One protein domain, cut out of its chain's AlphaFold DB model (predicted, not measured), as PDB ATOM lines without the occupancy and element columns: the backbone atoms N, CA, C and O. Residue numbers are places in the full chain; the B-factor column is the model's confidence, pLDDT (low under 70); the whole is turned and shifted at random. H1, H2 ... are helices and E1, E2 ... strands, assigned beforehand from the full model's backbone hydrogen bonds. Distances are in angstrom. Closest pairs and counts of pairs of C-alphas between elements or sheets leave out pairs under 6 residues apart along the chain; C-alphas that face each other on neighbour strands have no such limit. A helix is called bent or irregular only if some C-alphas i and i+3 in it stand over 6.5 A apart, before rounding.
ATOM      1  N   VAL A   7     188.773 102.302  95.632       95.44
ATOM      2  CA  VAL A   7     187.680 102.374  96.607       95.44
ATOM      3  C   VAL A   7     187.866 103.628  97.445       95.44
ATOM      4  O   VAL A   7     188.862 103.772  98.151       95.44
ATOM      5  N   HIS A   8     186.887 104.522  97.379       94.69
ATOM      6  CA  HIS A   8     186.844 105.754  98.151       94.69
ATOM      7  C   HIS A   8     185.828 105.596  99.276       94.69
ATOM      8  O   HIS A   8     184.657 105.304  99.028       94.69
ATOM      9  N   ILE A   9     186.271 105.814 100.510       96.12
ATOM     10  CA  ILE A   9     185.400 105.836 101.685       96.12
ATOM     11  C   ILE A   9     185.005 107.291 101.927       96.12
ATOM     12  O   ILE A   9     185.871 108.122 102.208       96.12
ATOM     13  N   LEU A  10     183.715 107.609 101.812       95.00
ATOM     14  CA  LEU A  10     183.214 108.969 102.030       95.00
ATOM     15  C   LEU A  10     182.316 108.982 103.267       95.00
ATOM     16  O   LEU A  10     181.257 108.353 103.292       95.00
ATOM     17  N   HIS A  11     182.731 109.712 104.301       96.62
ATOM     18  CA  HIS A  11     181.956 109.849 105.533       96.62
ATOM     19  C   HIS A  11     180.803 110.840 105.343       96.62
ATOM     20  O   HIS A  11     181.024 112.037 105.146       96.62
ATOM     21  N   THR A  12     179.572 110.343 105.423       96.38
ATOM     22  CA  THR A  12     178.319 111.080 105.197       96.38
ATOM     23  C   THR A  12     177.614 111.432 106.507       96.38
ATOM     24  O   THR A  12     176.403 111.280 106.668       96.38
ATOM     25  N   GLY A  13     178.398 111.916 107.469       94.81
ATOM     26  CA  GLY A  13     177.937 112.243 108.812       94.81
ATOM     27  C   GLY A  13     178.155 111.117 109.817       94.81
ATOM     28  O   GLY A  13     179.054 110.279 109.697       94.81
ATOM     29  N   SER A  14     177.359 111.134 110.876       95.31
ATOM     30  CA  SER A  14     177.463 110.188 111.984       95.31
ATOM     31  C   SER A  14     176.095 109.906 112.587       95.31
ATOM     32  O   SER A  14     175.119 110.607 112.314       95.31
ATOM     33  N   VAL A  15     176.020 108.870 113.411       91.56
ATOM     34  CA  VAL A  15     174.823 108.517 114.164       91.56
ATOM     35  C   VAL A  15     175.181 108.320 115.626       91.56
ATOM     36  O   VAL A  15     176.148 107.636 115.955       91.56
ATOM     37  N   ILE A  16     174.405 108.944 116.507       88.44
ATOM     38  CA  ILE A  16     174.444 108.662 117.937       88.44
ATOM     39  C   ILE A  16     173.399 107.591 118.219       88.44
ATOM     40  O   ILE A  16     172.216 107.813 117.952       88.44
ATOM     41  N   VAL A  17     173.833 106.458 118.764       85.69
ATOM     42  CA  VAL A  17     172.984 105.299 119.080       85.69
ATOM     43  C   VAL A  17     173.366 104.710 120.430       85.69
ATOM     44  O   VAL A  17     174.504 104.864 120.866       85.69
ATOM     45  N   SER A  49     179.186 105.883 106.465       96.88
ATOM     46  CA  SER A  49     180.098 105.916 105.323       96.88
ATOM     47  C   SER A  49     179.420 105.322 104.108       96.88
ATOM     48  O   SER A  49     178.692 104.343 104.224       96.88
ATOM     49  N   ILE A  50     179.706 105.902 102.952       97.44
ATOM     50  CA  ILE A  50     179.395 105.307 101.657       97.44
ATOM     51  C   ILE A  50     180.697 104.886 100.979       97.44
ATOM     52  O   ILE A  50     181.781 105.371 101.335       97.44
ATOM     53  N   TYR A  51     180.577 104.036  99.967       97.25
ATOM     54  CA  TYR A  51     181.720 103.584  99.185       97.25
ATOM     55  C   TYR A  51     181.488 103.911  97.719       97.25
ATOM     56  O   TYR A  51     180.548 103.409  97.104       97.25
ATOM     57  N   LEU A  52     182.356 104.755  97.169       96.50
ATOM     58  CA  LEU A  52     182.433 104.985  95.734       96.50
ATOM     59  C   LEU A  52     183.550 104.105  95.181       96.50
ATOM     60  O   LEU A  52     184.702 104.215  95.599       96.50
ATOM     61  N   ILE A  53     183.195 103.228  94.255       95.31
ATOM     62  CA  ILE A  53     184.113 102.298  93.615       95.31
ATOM     63  C   ILE A  53     184.279 102.723  92.161       95.31
ATOM     64  O   ILE A  53     183.324 102.707  91.380       95.31
ATOM     65  N   GLU A  54     185.506 103.072  91.793       93.50
ATOM     66  CA  GLU A  54     185.895 103.295  90.406       93.50
ATOM     67  C   GLU A  54     186.288 101.948  89.802       93.50
ATOM     68  O   GLU A  54     187.390 101.443  90.028       93.50
ATOM     69  N   HIS A  55     185.365 101.324  89.070       92.94
ATOM     70  CA  HIS A  55     185.625 100.073  88.370       92.94
ATOM     71  C   HIS A  55     185.855 100.352  86.873       92.94
ATOM     72  O   HIS A  55     185.157 101.186  86.297       92.94
ATOM     73  N   PRO A  56     186.729  99.605  86.165       90.94
ATOM     74  CA  PRO A  56     186.961  99.797  84.723       90.94
ATOM     75  C   PRO A  56     185.724  99.655  83.815       90.94
ATOM     76  O   PRO A  56     185.805  99.917  82.621       90.94
ATOM     77  N   LYS A  57     184.594  99.188  84.356       92.81
ATOM     78  CA  LYS A  57     183.309  99.032  83.645       92.81
ATOM     79  C   LYS A  57     182.273 100.094  84.030       92.81
ATOM     80  O   LYS A  57     181.153 100.035  83.536       92.81
ATOM     81  N   GLY A  58     182.614 101.012  84.931       91.25
ATOM     82  CA  GLY A  58     181.709 102.038  85.432       91.25
ATOM     83  C   GLY A  58     181.881 102.307  86.924       91.25
ATOM     84  O   GLY A  58     182.550 101.571  87.646       91.25
ATOM     85  N   LEU A  59     181.245 103.378  87.382       94.00
ATOM     86  CA  LEU A  59     181.216 103.746  88.792       94.00
ATOM     87  C   LEU A  59     180.157 102.929  89.531       94.00
ATOM     88  O   LEU A  59     179.047 102.741  89.032       94.00
ATOM     89  N   VAL A  60     180.487 102.486  90.741       96.00
ATOM     90  CA  VAL A  60     179.544 101.822  91.645       96.00
ATOM     91  C   VAL A  60     179.477 102.613  92.941       96.00
ATOM     92  O   VAL A  60     180.501 102.873  93.569       96.00
ATOM     93  N   LEU A  61     178.267 102.992  93.344       96.81
ATOM     94  CA  LEU A  61     178.001 103.652  94.614       96.81
ATOM     95  C   LEU A  61     177.285 102.671  95.541       96.81
ATOM     96  O   LEU A  61     176.202 102.187  95.212       96.81
ATOM     97  N   ILE A  62     177.897 102.374  96.683       98.00
ATOM     98  CA  ILE A  62     177.292 101.555  97.732       98.00
ATOM     99  C   ILE A  62     176.776 102.479  98.831       98.00
ATOM    100  O   ILE A  62     177.560 103.207  99.445       98.00
ATOM    101  N   ASP A  63     175.469 102.375  99.081       96.94
ATOM    102  CA  ASP A  63     174.701 103.189 100.030       96.94
ATOM    103  C   ASP A  63     174.681 104.699  99.686       96.94
ATOM    104  O   ASP A  63     175.324 105.163  98.744       96.94
ATOM    105  N   THR A  64     173.879 105.481 100.412       95.88
ATOM    106  CA  THR A  64     173.698 106.931 100.188       95.88
ATOM    107  C   THR A  64     173.684 107.769 101.470       95.88
ATOM    108  O   THR A  64     173.608 108.997 101.396       95.88
ATOM    109  N   GLY A  65     173.843 107.138 102.638       94.56
ATOM    110  CA  GLY A  65     173.974 107.831 103.918       94.56
ATOM    111  C   GLY A  65     172.720 108.611 104.326       94.56
ATOM    112  O   GLY A  65     171.591 108.239 104.008       94.56
ATOM    113  N   TRP A  66     172.908 109.706 105.068       92.81
ATOM    114  CA  TRP A  66     171.792 110.526 105.540       92.81
ATOM    115  C   TRP A  66     171.260 111.481 104.469       92.81
ATOM    116  O   TRP A  66     172.011 112.220 103.832       92.81
ATOM    117  N   HIS A  67     169.933 111.568 104.369       91.25
ATOM    118  CA  HIS A  67     169.275 112.631 103.611       91.25
ATOM    119  C   HIS A  67     169.499 114.001 104.277       91.25
ATOM    120  O   HIS A  67     169.490 114.105 105.506       91.25
ATOM    121  N   GLU A  68     169.644 115.066 103.481       91.31
ATOM    122  CA  GLU A  68     169.965 116.430 103.944       91.31
ATOM    123  C   GLU A  68     168.964 117.013 104.943       91.31
ATOM    124  O   GLU A  68     169.308 117.823 105.801       91.31
ATOM    125  N   SER A  69     167.725 116.548 104.879       88.44
ATOM    126  CA  SER A  69     166.665 116.940 105.794       88.44
ATOM    127  C   SER A  69     166.955 116.543 107.246       88.44
ATOM    128  O   SER A  69     166.435 117.192 108.144       88.44
ATOM    129  N   ASN A  70     167.852 115.580 107.506       86.12
ATOM    130  CA  ASN A  70     168.358 115.275 108.855       86.12
ATOM    131  C   ASN A  70     169.115 116.450 109.508       86.12
ATOM    132  O   ASN A  70     169.404 116.402 110.700       86.12
ATOM    133  N   ARG A  71     169.427 117.518 108.761       87.38
ATOM    134  CA  ARG A  71     169.924 118.794 109.312       87.38
ATOM    135  C   ARG A  71     168.847 119.575 110.053       87.38
ATOM    136  O   ARG A  71     169.167 120.430 110.875       87.38
ATOM    137  N   GLN A  72     167.580 119.330 109.729       81.12
ATOM    138  CA  GLN A  72     166.469 120.047 110.330       81.12
ATOM    139  C   GLN A  72     166.145 119.441 111.703       81.12
ATOM    140  O   GLN A  72     166.022 118.218 111.805       81.12
ATOM    141  N   PRO A  73     165.921 120.269 112.743       64.31
ATOM    142  CA  PRO A  73     165.645 119.800 114.104       64.31
ATOM    143  C   PRO A  73     164.467 118.817 114.217       64.31
ATOM    144  O   PRO A  73     164.436 118.004 115.133       64.31
ATOM    145  N   ASN A  74     163.521 118.870 113.270       62.38
ATOM    146  CA  ASN A  74     162.237 118.171 113.333       62.38
ATOM    147  C   ASN A  74     162.068 117.072 112.266       62.38
ATOM    148  O   ASN A  74     160.959 116.577 112.077       62.38
ATOM    149  N   TYR A  75     163.122 116.663 111.548       61.91
ATOM    150  CA  TYR A  75     162.989 115.655 110.475       61.91
ATOM    151  C   TYR A  75     162.810 114.200 110.970       61.91
ATOM    152  O   TYR A  75     162.728 113.250 110.197       61.91
ATOM    153  N   SER A  76     162.671 114.010 112.276       56.19
ATOM    154  CA  SER A  76     162.353 112.742 112.933       56.19
ATOM    155  C   SER A  76     160.918 112.279 112.590       56.19
ATOM    156  O   SER A  76     159.990 112.501 113.366       56.19
ATOM    157  N   LYS A  77     160.703 111.663 111.418       53.84
ATOM    158  CA  LYS A  77     159.366 111.187 110.992       53.84
ATOM    159  C   LYS A  77     159.039 109.733 111.363       53.84
ATOM    160  O   LYS A  77     157.901 109.318 111.182       53.84
ATOM    161  N   ASN A  78     159.991 108.960 111.894       54.56
ATOM    162  CA  ASN A  78     159.832 107.511 112.063       54.56
ATOM    163  C   ASN A  78     160.240 107.093 113.481       54.56
ATOM    164  O   ASN A  78     161.221 107.612 113.986       54.56
ATOM    165  N   ALA A  79     159.583 106.104 114.096       51.62
ATOM    166  CA  ALA A  79     159.850 105.668 115.480       51.62
ATOM    167  C   ALA A  79     161.337 105.381 115.817       51.62
ATOM    168  O   ALA A  79     161.740 105.509 116.970       51.62
ATOM    169  N   ALA A  80     162.169 105.055 114.820       55.28
ATOM    170  CA  ALA A  80     163.617 104.869 114.965       55.28
ATOM    171  C   ALA A  80     164.390 106.140 115.384       55.28
ATOM    172  O   ALA A  80     165.470 106.037 115.959       55.28
ATOM    173  N   SER A  81     163.854 107.338 115.136       56.97
ATOM    174  CA  SER A  81     164.491 108.606 115.521       56.97
ATOM    175  C   SER A  81     164.399 108.913 117.018       56.97
ATOM    176  O   SER A  81     165.084 109.814 117.500       56.97
ATOM    177  N   LEU A  82     163.575 108.173 117.768       56.00
ATOM    178  CA  LEU A  82     163.492 108.307 119.224       56.00
ATOM    179  C   LEU A  82     164.707 107.686 119.930       56.00
ATOM    180  O   LEU A  82     165.051 108.117 121.028       56.00
ATOM    181  N   SER A  83     165.370 106.707 119.302       62.59
ATOM    182  CA  SER A  83     166.526 105.989 119.861       62.59
ATOM    183  C   SER A  83     167.848 106.276 119.140       62.59
ATOM    184  O   SER A  83     168.904 105.836 119.596       62.59
ATOM    185  N   GLN A  84     167.812 107.012 118.024       72.62
ATOM    186  CA  GLN A  84     168.982 107.307 117.199       72.62
ATOM    187  C   GLN A  84     168.945 108.752 116.710       72.62
ATOM    188  O   GLN A  84     167.925 109.230 116.212       72.62
ATOM    189  N   LYS A  85     170.079 109.447 116.806       84.12
ATOM    190  CA  LYS A  85     170.221 110.826 116.326       84.12
ATOM    191  C   LYS A  85     171.238 110.889 115.194       84.12
ATOM    192  O   LYS A  85     172.432 110.700 115.424       84.12
ATOM    193  N   ALA A  86     170.769 111.210 113.992       89.12
ATOM    194  CA  ALA A  86     171.633 111.532 112.866       89.12
ATOM    195  C   ALA A  86     172.332 112.885 113.086       89.12
ATOM    196  O   ALA A  86     171.728 113.850 113.564       89.12
ATOM    197  N   ILE A  87     173.607 112.962 112.717       91.38
ATOM    198  CA  ILE A  87     174.386 114.198 112.642       91.38
ATOM    199  C   ILE A  87     174.920 114.299 111.217       91.38
ATOM    200  O   ILE A  87     175.779 113.516 110.820       91.38
ATOM    201  N   LEU A  88     174.430 115.280 110.456       93.50
ATOM    202  CA  LEU A  88     174.857 115.522 109.078       93.50
ATOM    203  C   LEU A  88     175.345 116.969 108.902       93.50
ATOM    204  O   LEU A  88     174.544 117.857 108.602       93.50
ATOM    205  N   PRO A  89     176.651 117.235 109.062       93.69
ATOM    206  CA  PRO A  89     177.231 118.540 108.770       93.69
ATOM    207  C   PRO A  89     177.000 118.978 107.315       93.69
ATOM    208  O   PRO A  89     176.822 118.159 106.405       93.69
ATOM    209  N   LYS A  90     177.021 120.294 107.079       94.31
ATOM    210  CA  LYS A  90     177.004 120.861 105.723       94.31
ATOM    211  C   LYS A  90     178.236 120.391 104.946       94.31
ATOM    212  O   LYS A  90     179.341 120.384 105.480       94.31
ATOM    213  N   GLY A  91     178.055 120.025 103.683       94.06
ATOM    214  CA  GLY A  91     179.130 119.533 102.827       94.06
ATOM    215  C   GLY A  91     179.478 118.049 102.994       94.06
ATOM    216  O   GLY A  91     180.486 117.646 102.413       94.06
ATOM    217  N   GLN A  92     178.710 117.285 103.784       95.19
ATOM    218  CA  GLN A  92     178.877 115.839 103.984       95.19
ATOM    219  C   GLN A  92     177.722 114.992 103.425       95.19
ATOM    220  O   GLN A  92     177.784 113.770 103.505       95.19
ATOM    221  N   ALA A  93     176.665 115.584 102.861       95.50
ATOM    222  CA  ALA A  93     175.668 114.785 102.149       95.50
ATOM    223  C   ALA A  93     176.314 114.143 100.912       95.50
ATOM    224  O   ALA A  93     177.239 114.715 100.328       95.50
ATOM    225  N   VAL A  94     175.828 112.973 100.486       95.69
ATOM    226  CA  VAL A  94     176.431 112.231  99.363       95.69
ATOM    227  C   VAL A  94     176.577 113.086  98.102       95.69
ATOM    228  O   VAL A  94     177.645 113.112  97.502       95.69
ATOM    229  N   HIS A  95     175.555 113.867  97.747       94.81
ATOM    230  CA  HIS A  95     175.599 114.732  96.569       94.81
ATOM    231  C   HIS A  95     176.630 115.869  96.709       94.81
ATOM    232  O   HIS A  95     177.256 116.249  95.726       94.81
ATOM    233  N   GLU A  96     176.865 116.377  97.924       95.12
ATOM    234  CA  GLU A  96     177.879 117.407  98.188       95.12
ATOM    235  C   GLU A  96     179.299 116.825  98.145       95.12
ATOM    236  O   GLU A  96     180.224 117.507  97.707       95.12
ATOM    237  N   HIS A  97     179.482 115.576  98.590       92.75
ATOM    238  CA  HIS A  97     180.748 114.854  98.436       92.75
ATOM    239  C   HIS A  97     181.051 114.593  96.965       92.75
ATOM    240  O   HIS A  97     182.123 114.960  96.493       92.75
ATOM    241  N   LEU A  98     180.094 114.033  96.224       93.00
ATOM    242  CA  LEU A  98     180.267 113.733  94.802       93.00
ATOM    243  C   LEU A  98     180.510 114.995  93.967       93.00
ATOM    244  O   LEU A  98     181.311 114.952  93.044       93.00
ATOM    245  N   ALA A  99     179.900 116.131  94.320       91.56
ATOM    246  CA  ALA A  99     180.165 117.406  93.651       91.56
ATOM    247  C   ALA A  99     181.599 117.932  93.873       91.56
ATOM    248  O   ALA A  99     182.112 118.686  93.047       91.56
ATOM    249  N   LYS A 100     182.250 117.565  94.986       86.25
ATOM    250  CA  LYS A 100     183.653 117.921  95.274       86.25
ATOM    251  C   LYS A 100     184.634 116.943  94.641       86.25
ATOM    252  O   LYS A 100     185.744 117.338  94.280       86.25
ATOM    253  N   THR A 101     184.251 115.674  94.543       77.44
ATOM    254  CA  THR A 101     185.074 114.645  93.919       77.44
ATOM    255  C   THR A 101     185.119 114.902  92.418       77.44
ATOM    256  O   THR A 101     184.118 114.768  91.721       77.44
TER     257      THR A 101
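Overview. This is residues 7 to 17 and 49 to 101 of the 106 residues of the protein "Putative N-acylhomoserine lactonase" of Staphylococcus gallinarum (UniProt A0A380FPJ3). A long, bent strand, E1, is the spine of a curled sheet of four strands, in which the hairpin E2 and E3 lies along the first part of E1, with E2 as its neighbour, and the short strand E4 pairs with its last part; the outline of the whole is a rod. The short helix H3 lies over one face of the sheet, at E1 and E2, while H1 grazes the sheet and H2 lies at the end of the rod far from the hairpin's turn. The printed part has 64 residues, with named elements in the order E1, E2, E3, H1, H2, E4, H3; the sheet's order is E3, E2, E1, E4, all antiparallel, and the class is mixed, helices and strands. The whole is loose, with a radius of gyration of the C-alphas of 13.4 A and spans of 42 by 19 by 16 A.

Arrangement. Begin at E1, residues 7 to 17, which bends by 61 degrees at residue 13. Beside its residues 7 to 11 you find E2, residues 49 to 55, antiparallel at 166 degrees, with N 8 and O 52 2.8 A apart, within hydrogen-bond range. E2 forms a hairpin with the edge strand E3, residues 58 to 62, where N 53 and O 60 are 2.8 A apart. Beside residues 14 to 17 of E1 runs the other edge strand, E4, residues 84 to 87, antiparallel at 130 degrees, with N 87 and O 14 2.8 A apart. The sheet is strongly twisted. H1, residues 68 to 71, only grazes it; its closest C-alphas to E4 are those of Asn 70 and Ala 86, 6.4 A apart. H2, residues 79 to 82, is not on the sheet, and H1 and H2 are apart. H3, residues 94 to 100, is on the sheet at a height of 9.6 A, only just over E2 and E1 with 3 of its C-alphas on each, and slantwise to the strands, at 43 degrees to E1 on the local plane. Its closest C-alphas to E1 are those of Thr 12 and Val 94, 6.2 A apart. In H3 every O i to N i+4 pair is within hydrogen-bond range; H1 and H2 are too short for such a pair, and each has its 1 O i to N i+3 pair within range.

Along the chain. Find C-alpha 7 at (187.680, 102.374, 96.607); from there E1 runs 27.0 A to C-alpha 17 at (172.984, 105.299, 119.080). E2 measures 18.8 A and E3 13.1 A. H1 and H2 each measure 5.9 A, and E4 9.9 A. H3 runs 10.1 A to C-alpha 100 at (183.653, 117.921, 95.274).

Size, cuts and confidence. Look for the two C-alphas farthest apart at Pro 56 and Leu 82, 42.6 A. Residues 18 to 48 are not printed, and C-alphas 17 and 49 are 15.5 A apart across this cut. Of the links printed whole, none is long. The mean pLDDT of the printed part is 86.4, and residues 73 to 83 are under 70.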